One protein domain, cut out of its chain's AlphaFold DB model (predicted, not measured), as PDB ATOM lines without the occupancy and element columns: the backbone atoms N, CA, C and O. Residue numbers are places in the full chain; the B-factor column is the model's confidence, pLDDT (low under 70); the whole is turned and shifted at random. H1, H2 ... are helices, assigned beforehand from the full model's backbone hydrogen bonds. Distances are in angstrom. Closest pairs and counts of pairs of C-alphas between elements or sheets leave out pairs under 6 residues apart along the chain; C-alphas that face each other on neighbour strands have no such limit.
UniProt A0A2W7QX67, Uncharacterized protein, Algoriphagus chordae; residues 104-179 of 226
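What this domain is: This is residues 104 to 179 of the 226 residues of an uncharacterized protein of Algoriphagus chordae (UniProt A0A2W7QX67). Six helices form an elongated body in which H1 and H6, loosely side by side and running opposite ways, reach to one end, the pair H2 and H3 makes the other end, and H4 lies between, with H5 packed on it. H4 is nearest to the middle; it starts beside H1 and H6, at a wide angle to both, and folds back into H5 as a hairpin. The printed part has 76 residues, with six named helices in the order H1 to H6 and no named strand; its class is all helix. It is compact, with a radius of gyration of the C-alphas of 11.9 A, and spans 35 by 22 by 22 A.

Where its parts are: H1, residues 104 to 115, begins with C-alpha 104 at (-30.352, 29.705, 2.584) and is 16.3 A long from first to last C-alpha. H2, residues 120 to 127, is 10.7 A long, and H3, residues 131 to 140, is 14.4 A long. H4, residues 142 to 152, begins with C-alpha 142 at (-18.521, 39.087, 12.662) and is 14.9 A long. H5, residues 154 to 160, is 9.8 A long. H6, residues 164 to 178, is the longest helix at 20.8 A and ends with C-alpha 178 at (-33.334, 46.743, 3.611).

How they stand to each other: H1 touches H4 with residues 110 to 114 alone, the closest C-alphas being those of Asp 114 and Pro 142, 5.3 A apart; their lines are about perpendicular, at 83 degrees. H1 and H6 are close but not clearly touching, with the C-alphas of Phe 113 and Tyr 173 closest at 7.1 A, at a shallow tilt of 10 degrees, opposite ways. H2 touches H3 at a steep tilt of 47 degrees, opposite ways; their closest C-alphas, of Leu 126 and Ala 134, are 5.2 A apart. H4 and H5 form a helical hairpin and touch at a shallow tilt of 30 degrees, with the C-alphas of Arg 150 and Phe 157 closest at 5.4 A. H6 touches no helix, but is near H4, where the C-alphas of Ile 143 and Phe 170 are closest at 7.0 A. H1 and H3 are apart, as are H2 and H6. Every O i to N i+4 pair is within hydrogen-bond range in H1, H2, H3, H5 and H6; in H4, 6 of 7 are.

The domain as a whole: The two C-alphas farthest apart are those of Ser 128 and Leu 179, at 36.3 A. The printed part has no cut, and its five links between helices are tight. The mean pLDDT of the printed part is 70.2; residues 104 to 119, 140, 148, 151 to 152, 169 and 171 to 179 are under 70.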
ATOM      1  N   VAL A 104     -31.661  30.169   3.090       34.69
ATOM      2  CA  VAL A 104     -30.352  29.705   2.584       34.69
ATOM      3  C   VAL A 104     -29.575  30.835   1.904       34.69
ATOM      4  O   VAL A 104     -28.347  30.858   1.924       34.69
ATOM      5  N   THR A 105     -30.279  31.788   1.298       37.84
ATOM      6  CA  THR A 105     -29.655  32.947   0.663       37.84
ATOM      7  C   THR A 105     -29.141  33.899   1.739       37.84
ATOM      8  O   THR A 105     -27.991  34.313   1.665       37.84
ATOM      9  N   LEU A 106     -29.941  34.162   2.781       42.94
ATOM     10  CA  LEU A 106     -29.534  34.962   3.944       42.94
ATOM     11  C   LEU A 106     -28.305  34.393   4.659       42.94
ATOM     12  O   LEU A 106     -27.406  35.167   4.957       42.94
ATOM     13  N   GLU A 107     -28.223  33.080   4.892       43.59
ATOM     14  CA  GLU A 107     -27.019  32.474   5.488       43.59
ATOM     15  C   GLU A 107     -25.780  32.690   4.618       43.59
ATOM     16  O   GLU A 107     -24.784  33.174   5.132       43.59
ATOM     17  N   LYS A 108     -25.862  32.468   3.299       46.44
ATOM     18  CA  LYS A 108     -24.734  32.710   2.381       46.44
ATOM     19  C   LYS A 108     -24.325  34.176   2.271       46.44
ATOM     20  O   LYS A 108     -23.164  34.465   2.009       46.44
ATOM     21  N   ILE A 109     -25.273  35.097   2.416       50.50
ATOM     22  CA  ILE A 109     -25.007  36.538   2.417       50.50
ATOM     23  C   ILE A 109     -24.336  36.932   3.730       50.50
ATOM     24  O   ILE A 109     -23.344  37.650   3.704       50.50
ATOM     25  N   VAL A 110     -24.841  36.439   4.861       56.34
ATOM     26  CA  VAL A 110     -24.201  36.645   6.163       56.34
ATOM     27  C   VAL A 110     -22.794  36.043   6.152       56.34
ATOM     28  O   VAL A 110     -21.869  36.737   6.542       56.34
ATOM     29  N   ASP A 111     -22.607  34.841   5.600       57.31
ATOM     30  CA  ASP A 111     -21.291  34.208   5.429       57.31
ATOM     31  C   ASP A 111     -20.371  35.008   4.488       57.31
ATOM     32  O   ASP A 111     -19.173  35.109   4.732       57.31
ATOM     33  N   TYR A 112     -20.912  35.605   3.416       57.66
ATOM     34  CA  TYR A 112     -20.156  36.495   2.531       57.66
ATOM     35  C   TYR A 112     -19.669  37.736   3.282       57.66
ATOM     36  O   TYR A 112     -18.477  38.034   3.244       57.66
ATOM     37  N   PHE A 113     -20.565  38.421   3.998       61.91
ATOM     38  CA  PHE A 113     -20.194  39.591   4.789       61.91
ATOM     39  C   PHE A 113     -19.240  39.221   5.938       61.91
ATOM     40  O   PHE A 113     -18.290  39.955   6.174       61.91
ATOM     41  N   ASP A 114     -19.414  38.060   6.577       64.88
ATOM     42  CA  ASP A 114     -18.464  37.517   7.556       64.88
ATOM     43  C   ASP A 114     -17.076  37.272   6.938       64.88
ATOM     44  O   ASP A 114     -16.068  37.502   7.595       64.88
ATOM     45  N   SER A 115     -16.999  36.832   5.676       64.31
ATOM     46  CA  SER A 115     -15.727  36.506   5.007       64.31
ATOM     47  C   SER A 115     -14.914  37.714   4.531       64.31
ATOM     48  O   SER A 115     -13.701  37.600   4.365       64.31
ATOM     49  N   ILE A 116     -15.568  38.853   4.288       61.31
ATOM     50  CA  ILE A 116     -14.916  40.109   3.871       61.31
ATOM     51  C   ILE A 116     -14.620  41.034   5.057       61.31
ATOM     52  O   ILE A 116     -14.052  42.108   4.872       61.31
ATOM     53  N   PHE A 117     -15.035  40.643   6.262       67.81
ATOM     54  CA  PHE A 117     -14.784  41.395   7.477       67.81
ATOM     55  C   PHE A 117     -13.302  41.280   7.863       67.81
ATOM     56  O   PHE A 117     -12.764  40.185   8.023       67.81
ATOM     57  N   GLU A 118     -12.618  42.415   8.012       64.62
ATOM     58  CA  GLU A 118     -11.246  42.426   8.523       64.62
ATOM     59  C   GLU A 118     -11.256  42.382  10.061       64.62
ATOM     60  O   GLU A 118     -11.561  43.356  10.748       64.62
ATOM     61  N   ASP A 119     -10.914  41.217  10.613       68.62
ATOM     62  CA  ASP A 119     -11.182  40.863  12.016       68.62
ATOM     63  C   ASP A 119     -10.208  41.428  13.058       68.62
ATOM     64  O   ASP A 119     -10.420  41.279  14.267       68.62
ATOM     65  N   ARG A 120      -9.081  41.994  12.621       75.56
ATOM     66  CA  ARG A 120      -7.913  42.160  13.497       75.56
ATOM     67  C   ARG A 120      -8.160  43.160  14.629       75.56
ATOM     68  O   ARG A 120      -7.905  42.839  15.787       75.56
ATOM     69  N   GLU A 121      -8.703  44.331  14.309       77.50
ATOM     70  CA  GLU A 121      -8.950  45.391  15.296       77.50
ATOM     71  C   GLU A 121     -10.095  45.039  16.260       77.50
ATOM     72  O   GLU A 121     -10.036  45.366  17.447       77.50
ATOM     73  N   ILE A 122     -11.111  44.302  15.792       81.19
ATOM     74  CA  ILE A 122     -12.207  43.838  16.652       81.19
ATOM     75  C   ILE A 122     -11.676  42.837  17.675       81.19
ATOM     76  O   ILE A 122     -11.921  43.000  18.871       81.19
ATOM     77  N   LYS A 123     -10.908  41.830  17.237       82.38
ATOM     78  CA  LYS A 123     -10.342  40.820  18.143       82.38
ATOM     79  C   LYS A 123      -9.443  41.447  19.208       82.38
ATOM     80  O   LYS A 123      -9.547  41.060  20.369       82.38
ATOM     81  N   GLU A 124      -8.638  42.452  18.860       83.69
ATOM     82  CA  GLU A 124      -7.811  43.191  19.826       83.69
ATOM     83  C   GLU A 124      -8.656  43.922  20.886       83.69
ATOM     84  O   GLU A 124      -8.360  43.841  22.084       83.69
ATOM     85  N   ILE A 125      -9.757  44.570  20.482       83.44
ATOM     86  CA  ILE A 125     -10.704  45.187  21.423       83.44
ATOM     87  C   ILE A 125     -11.329  44.126  22.335       83.44
ATOM     88  O   ILE A 125     -11.380  44.335  23.548       83.44
ATOM     89  N   LEU A 126     -11.786  43.001  21.783       86.00
ATOM     90  CA  LEU A 126     -12.458  41.953  22.554       86.00
ATOM     91  C   LEU A 126     -11.500  41.255  23.533       86.00
ATOM     92  O   LEU A 126     -11.852  41.087  24.701       86.00
ATOM     93  N   TRP A 127     -10.268  40.949  23.112       85.44
ATOM     94  CA  TRP A 127      -9.223  40.359  23.967       85.44
ATOM     95  C   TRP A 127      -8.844  41.264  25.138       85.44
ATOM     96  O   TRP A 127      -8.550  40.766  26.222       85.44
ATOM     97  N   SER A 128      -8.897  42.587  24.954       85.31
ATOM     98  CA  SER A 128      -8.641  43.545  26.039       85.31
ATOM     99  C   SER A 128      -9.744  43.591  27.108       85.31
ATOM    100  O   SER A 128      -9.523  44.142  28.186       85.31
ATOM    101  N   ILE A 129     -10.927  43.036  26.813       83.44
ATOM    102  CA  ILE A 129     -12.097  43.044  27.699       83.44
ATOM    103  C   ILE A 129     -12.266  41.676  28.364       83.44
ATOM    104  O   ILE A 129     -12.264  41.588  29.591       83.44
ATOM    105  N   ASN A 130     -12.451  40.622  27.563       79.69
ATOM    106  CA  ASN A 130     -12.648  39.252  28.035       79.69
ATOM    107  C   ASN A 130     -12.378  38.252  26.896       79.69
ATOM    108  O   ASN A 130     -12.950  38.366  25.811       79.69
ATOM    109  N   GLN A 131     -11.560  37.238  27.179       79.69
ATOM    110  CA  GLN A 131     -11.249  36.150  26.256       79.69
ATOM    111  C   GLN A 131     -12.503  35.386  25.792       79.69
ATOM    112  O   GLN A 131     -12.635  35.124  24.598       79.69
ATOM    113  N   ASP A 132     -13.471  35.135  26.678       75.31
ATOM    114  CA  ASP A 132     -14.700  34.394  26.348       75.31
ATOM    115  C   ASP A 132     -15.544  35.114  25.280       75.31
ATOM    116  O   ASP A 132     -16.182  34.494  24.430       75.31
ATOM    117  N   ILE A 133     -15.543  36.451  25.301       75.38
ATOM    118  CA  ILE A 133     -16.293  37.274  24.342       75.38
ATOM    119  C   ILE A 133     -15.655  37.187  22.953       75.38
ATOM    120  O   ILE A 133     -16.351  37.206  21.937       75.38
ATOM    121  N   ALA A 134     -14.333  37.072  22.897       77.12
ATOM    122  CA  ALA A 134     -13.621  36.924  21.642       77.12
ATOM    123  C   ALA A 134     -13.749  35.519  21.051       77.12
ATOM    124  O   ALA A 134     -13.896  35.387  19.839       77.12
ATOM    125  N   GLU A 135     -13.774  34.484  21.891       75.88
ATOM    126  CA  GLU A 135     -14.108  33.126  21.451       75.88
ATOM    127  C   GLU A 135     -15.545  33.072  20.900       75.88
ATOM    128  O   GLU A 135     -15.794  32.466  19.858       75.88
ATOM    129  N   LEU A 136     -16.488  33.795  21.520       71.31
ATOM    130  CA  LEU A 136     -17.855  33.927  21.005       71.31
ATOM    131  C   LEU A 136     -17.904  34.615  19.627       71.31
ATOM    132  O   LEU A 136     -18.674  34.195  18.763       71.31
ATOM    133  N   TYR A 137     -17.088  35.652  19.412       77.94
ATOM    134  CA  TYR A 137     -16.949  36.328  18.116       77.94
ATOM    135  C   TYR A 137     -16.454  35.372  17.027       77.94
ATOM    136  O   TYR A 137     -17.046  35.312  15.950       77.94
ATOM    137  N   GLU A 138     -15.417  34.583  17.322       77.62
ATOM    138  CA  GLU A 138     -14.854  33.625  16.365       77.62
ATOM    139  C   GLU A 138     -15.834  32.514  15.985       77.62
ATOM    140  O   GLU A 138     -15.883  32.108  14.826       77.62
ATOM    141  N   VAL A 139     -16.635  32.037  16.939       74.81
ATOM    142  CA  VAL A 139     -17.608  30.966  16.684       74.81
ATOM    143  C   VAL A 139     -18.842  31.477  15.932       74.81
ATOM    144  O   VAL A 139     -19.405  30.750  15.115       74.81
ATOM    145  N   ALA A 140     -19.295  32.702  16.208       64.88
ATOM    146  CA  ALA A 140     -20.535  33.234  15.639       64.88
ATOM    147  C   ALA A 140     -20.366  33.851  14.239       64.88
ATOM    148  O   ALA A 140     -21.309  33.827  13.440       64.88
ATOM    149  N   GLY A 141     -19.197  34.416  13.950       75.12
ATOM    150  CA  GLY A 141     -18.967  35.243  12.771       75.12
ATOM    151  C   GLY A 141     -19.250  36.736  13.034       75.12
ATOM    152  O   GLY A 141     -20.149  37.066  13.826       75.12
ATOM    153  N   PRO A 142     -18.501  37.649  12.389       79.94
ATOM    154  CA  PRO A 142     -18.521  39.087  12.662       79.94
ATOM    155  C   PRO A 142     -19.909  39.735  12.610       79.94
ATOM    156  O   PRO A 142     -20.327  40.402  13.561       79.94
ATOM    157  N   ILE A 143     -20.673  39.504  11.542       78.62
ATOM    158  CA  ILE A 143     -21.986  40.122  11.329       78.62
ATOM    159  C   ILE A 143     -22.986  39.642  12.368       78.62
ATOM    160  O   ILE A 143     -23.765  40.443  12.896       78.62
ATOM    161  N   ARG A 144     -22.985  38.340  12.668       73.88
ATOM    162  CA  ARG A 144     -23.909  37.750  13.649       73.88
ATOM    163  C   ARG A 144     -23.604  38.265  15.047       73.88
ATOM    164  O   ARG A 144     -24.523  38.653  15.769       73.88
ATOM    165  N   PHE A 145     -22.322  38.332  15.392       78.81
ATOM    166  CA  PHE A 145     -21.862  38.845  16.671       78.81
ATOM    167  C   PHE A 145     -22.190  40.335  16.847       78.81
ATOM    168  O   PHE A 145     -22.824  40.709  17.832       78.81
ATOM    169  N   ILE A 146     -21.850  41.184  15.873       79.56
ATOM    170  CA  ILE A 146     -22.115  42.633  15.925       79.56
ATOM    171  C   ILE A 146     -23.627  42.916  15.925       79.56
ATOM    172  O   ILE A 146     -24.107  43.759  16.687       79.56
ATOM    173  N   SER A 147     -24.406  42.160  15.142       73.31
ATOM    174  CA  SER A 147     -25.873  42.255  15.146       73.31
ATOM    175  C   SER A 147     -26.470  41.928  16.514       73.31
ATOM    176  O   SER A 147     -27.432  42.575  16.922       73.31
ATOM    177  N   ALA A 148     -25.913  40.945  17.229       59.28
ATOM    178  CA  ALA A 148     -26.329  40.613  18.588       59.28
ATOM    179  C   ALA A 148     -25.893  41.694  19.593       59.28
ATOM    180  O   ALA A 148     -26.701  42.130  20.418       59.28
ATOM    181  N   LEU A 149     -24.656  42.191  19.482       70.88
ATOM    182  CA  LEU A 149     -24.121  43.244  20.348       70.88
ATOM    183  C   LEU A 149     -24.950  44.525  20.319       70.88
ATOM    184  O   LEU A 149     -25.142  45.128  21.370       70.88
ATOM    185  N   ARG A 150     -25.509  44.901  19.162       72.19
ATOM    186  CA  ARG A 150     -26.407  46.063  19.036       72.19
ATOM    187  C   ARG A 150     -27.517  46.087  20.096       72.19
ATOM    188  O   ARG A 150     -27.945  47.164  20.504       72.19
ATOM    189  N   TYR A 151     -27.993  44.915  20.516       64.00
ATOM    190  CA  TYR A 151     -29.074  44.773  21.491       64.00
ATOM    191  C   TYR A 151     -28.583  44.387  22.886       64.00
ATOM    192  O   TYR A 151     -29.222  44.750  23.871       64.00
ATOM    193  N   LEU A 152     -27.483  43.638  22.969       55.88
ATOM    194  CA  LEU A 152     -26.980  43.074  24.223       55.88
ATOM    195  C   LEU A 152     -26.016  44.013  24.955       55.88
ATOM    196  O   LEU A 152     -26.049  44.080  26.180       55.88
ATOM    197  N   ASP A 153     -25.190  44.749  24.215       72.38
ATOM    198  CA  ASP A 153     -24.229  45.706  24.761       72.38
ATOM    199  C   ASP A 153     -24.039  46.885  23.784       72.38
ATOM    200  O   ASP A 153     -23.115  46.899  22.961       72.38
ATOM    201  N   PRO A 154     -24.917  47.905  23.861       79.12
ATOM    202  CA  PRO A 154     -24.855  49.070  22.982       79.12
ATOM    203  C   PRO A 154     -23.552  49.871  23.106       79.12
ATOM    204  O   PRO A 154     -23.161  50.549  22.155       79.12
ATOM    205  N   ALA A 155     -22.881  49.812  24.263       80.12
ATOM    206  CA  ALA A 155     -21.634  50.532  24.496       80.12
ATOM    207  C   ALA A 155     -20.470  49.860  23.756       80.12
ATOM    208  O   ALA A 155     -19.709  50.536  23.059       80.12
ATOM    209  N   LEU A 156     -20.365  48.530  23.851       82.12
ATOM    210  CA  LEU A 156     -19.389  47.756  23.088       82.12
ATOM    211  C   LEU A 156     -19.682  47.806  21.584       82.12
ATOM    212  O   LEU A 156     -18.756  47.993  20.794       82.12
ATOM    213  N   PHE A 157     -20.957  47.729  21.192       85.00
ATOM    214  CA  PHE A 157     -21.380  47.933  19.806       85.00
ATOM    215  C   PHE A 157     -20.914  49.295  19.274       85.00
ATOM    216  O   PHE A 157     -20.240  49.345  18.251       85.00
ATOM    217  N   GLY A 158     -21.184  50.391  19.992       82.62
ATOM    218  CA  GLY A 158     -20.732  51.729  19.593       82.62
ATOM    219  C   GLY A 158     -19.207  51.846  19.492       82.62
ATOM    220  O   GLY A 158     -18.698  52.484  18.576       82.62
ATOM    221  N   LYS A 159     -18.463  51.182  20.388       87.56
ATOM    222  CA  LYS A 159     -16.995  51.140  20.339       87.56
ATOM    223  C   LYS A 159     -16.478  50.411  19.093       87.56
ATOM    224  O   LYS A 159     -15.535  50.895  18.479       87.56
ATOM    225  N   ILE A 160     -17.089  49.285  18.721       86.56
ATOM    226  CA  ILE A 160     -16.733  48.512  17.519       86.56
ATOM    227  C   ILE A 160     -17.116  49.277  16.243       86.56
ATOM    228  O   ILE A 160     -16.317  49.372  15.319       86.56
ATOM    229  N   MET A 161     -18.290  49.910  16.223       87.56
ATOM    230  CA  MET A 161     -18.777  50.708  15.091       87.56
ATOM    231  C   MET A 161     -18.018  52.030  14.881       87.56
ATOM    232  O   MET A 161     -18.277  52.713  13.896       87.56
ATOM    233  N   ASN A 162     -17.089  52.400  15.770       87.88
ATOM    234  CA  ASN A 162     -16.163  53.515  15.543       87.88
ATOM    235  C   ASN A 162     -14.996  53.142  14.617       87.88
ATOM    236  O   ASN A 162     -14.271  54.036  14.184       87.88
ATOM    237  N   ILE A 163     -14.791  51.852  14.330       84.19
ATOM    238  CA  ILE A 163     -13.816  51.407  13.336       84.19
ATOM    239  C   ILE A 163     -14.428  51.653  11.946       84.19
ATOM    240  O   ILE A 163     -15.445  51.028  11.630       84.19
ATOM    241  N   PRO A 164     -13.851  52.531  11.100       78.50
ATOM    242  CA  PRO A 164     -14.498  52.954   9.856       78.50
ATOM    243  C   PRO A 164     -14.829  51.802   8.900       78.50
ATOM    244  O   PRO A 164     -15.941  51.744   8.393       78.50
ATOM    245  N   ALA A 165     -13.909  50.850   8.716       72.12
ATOM    246  CA  ALA A 165     -14.123  49.699   7.833       72.12
ATOM    247  C   ALA A 165     -15.242  48.769   8.336       72.12
ATOM    248  O   ALA A 165     -16.049  48.267   7.561       72.12
ATOM    249  N   VAL A 166     -15.326  48.572   9.653       78.12
ATOM    250  CA  VAL A 166     -16.371  47.758  10.294       78.12
ATOM    251  C   VAL A 166     -17.736  48.419  10.144       78.12
ATOM    252  O   VAL A 166     -18.715  47.747   9.828       78.12
ATOM    253  N   ASN A 167     -17.783  49.734  10.357       79.12
ATOM    254  CA  ASN A 167     -18.979  50.543  10.183       79.12
ATOM    255  C   ASN A 167     -19.497  50.455   8.742       79.12
ATOM    256  O   ASN A 167     -20.648  50.095   8.530       79.12
ATOM    257  N   GLU A 168     -18.606  50.664   7.772       70.94
ATOM    258  CA  GLU A 168     -18.906  50.623   6.340       70.94
ATOM    259  C   GLU A 168     -19.460  49.256   5.901       70.94
ATOM    260  O   GLU A 168     -20.524  49.182   5.288       70.94
ATOM    261  N   VAL A 169     -18.801  48.150   6.268       66.12
ATOM    262  CA  VAL A 169     -19.266  46.798   5.900       66.12
ATOM    263  C   VAL A 169     -20.589  46.448   6.589       66.12
ATOM    264  O   VAL A 169     -21.466  45.830   5.976       66.12
ATOM    265  N   PHE A 170     -20.765  46.841   7.852       74.44
ATOM    266  CA  PHE A 170     -22.001  46.578   8.588       74.44
ATOM    267  C   PHE A 170     -23.180  47.409   8.063       74.44
ATOM    268  O   PHE A 170     -24.292  46.886   7.959       74.44
ATOM    269  N   ASP A 171     -22.945  48.659   7.669       69.19
ATOM    270  CA  ASP A 171     -23.951  49.510   7.035       69.19
ATOM    271  C   ASP A 171     -24.353  48.956   5.665       69.19
ATOM    272  O   ASP A 171     -25.550  48.824   5.402       69.19
ATOM    273  N   TYR A 172     -23.404  48.477   4.850       56.00
ATOM    274  CA  TYR A 172     -23.727  47.770   3.606       56.00
ATOM    275  C   TYR A 172     -24.561  46.509   3.833       56.00
ATOM    276  O   TYR A 172     -25.485  46.230   3.066       56.00
ATOM    277  N   TYR A 173     -24.291  45.752   4.896       64.12
ATOM    278  CA  TYR A 173     -25.126  44.614   5.277       64.12
ATOM    279  C   TYR A 173     -26.554  45.047   5.668       64.12
ATOM    280  O   TYR A 173     -27.529  44.391   5.285       64.12
ATOM    281  N   LEU A 174     -26.709  46.155   6.400       61.78
ATOM    282  CA  LEU A 174     -28.020  46.693   6.781       61.78
ATOM    283  C   LEU A 174     -28.795  47.247   5.582       61.78
ATOM    284  O   LEU A 174     -29.990  46.966   5.459       61.78
ATOM    285  N   GLU A 175     -28.125  47.982   4.698       55.28
ATOM    286  CA  GLU A 175     -28.687  48.473   3.441       55.28
ATOM    287  C   GLU A 175     -29.139  47.305   2.573       55.28
ATOM    288  O   GLU A 175     -30.301  47.254   2.175       55.28
ATOM    289  N   TYR A 176     -28.281  46.302   2.383       53.28
ATOM    290  CA  TYR A 176     -28.621  45.087   1.653       53.28
ATOM    291  C   TYR A 176     -29.860  44.395   2.239       53.28
ATOM    292  O   TYR A 176     -30.776  44.014   1.510       53.28
ATOM    293  N   LYS A 177     -29.931  44.263   3.570       52.94
ATOM    294  CA  LYS A 177     -31.082  43.680   4.278       52.94
ATOM    295  C   LYS A 177     -32.360  44.520   4.131       52.94
ATOM    296  O   LYS A 177     -33.456  43.994   4.328       52.94
ATOM    297  N   SER A 178     -32.226  45.806   3.814       46.91
ATOM    298  CA  SER A 178     -33.334  46.743   3.611       46.91
ATOM    299  C   SER A 178     -33.870  46.775   2.171       46.91
ATOM    300  O   SER A 178     -34.961  47.307   1.951       46.91
ATOM    301  N   LEU A 179     -33.152  46.187   1.201       46.06
ATOM    302  CA  LEU A 179     -33.555  46.151  -0.208       46.06
ATOM    303  C   LEU A 179     -34.728  45.193  -0.464       46.06
ATOM    304  O   LEU A 179     -34.895  44.159   0.185       46.06
TER     305      LEU A 179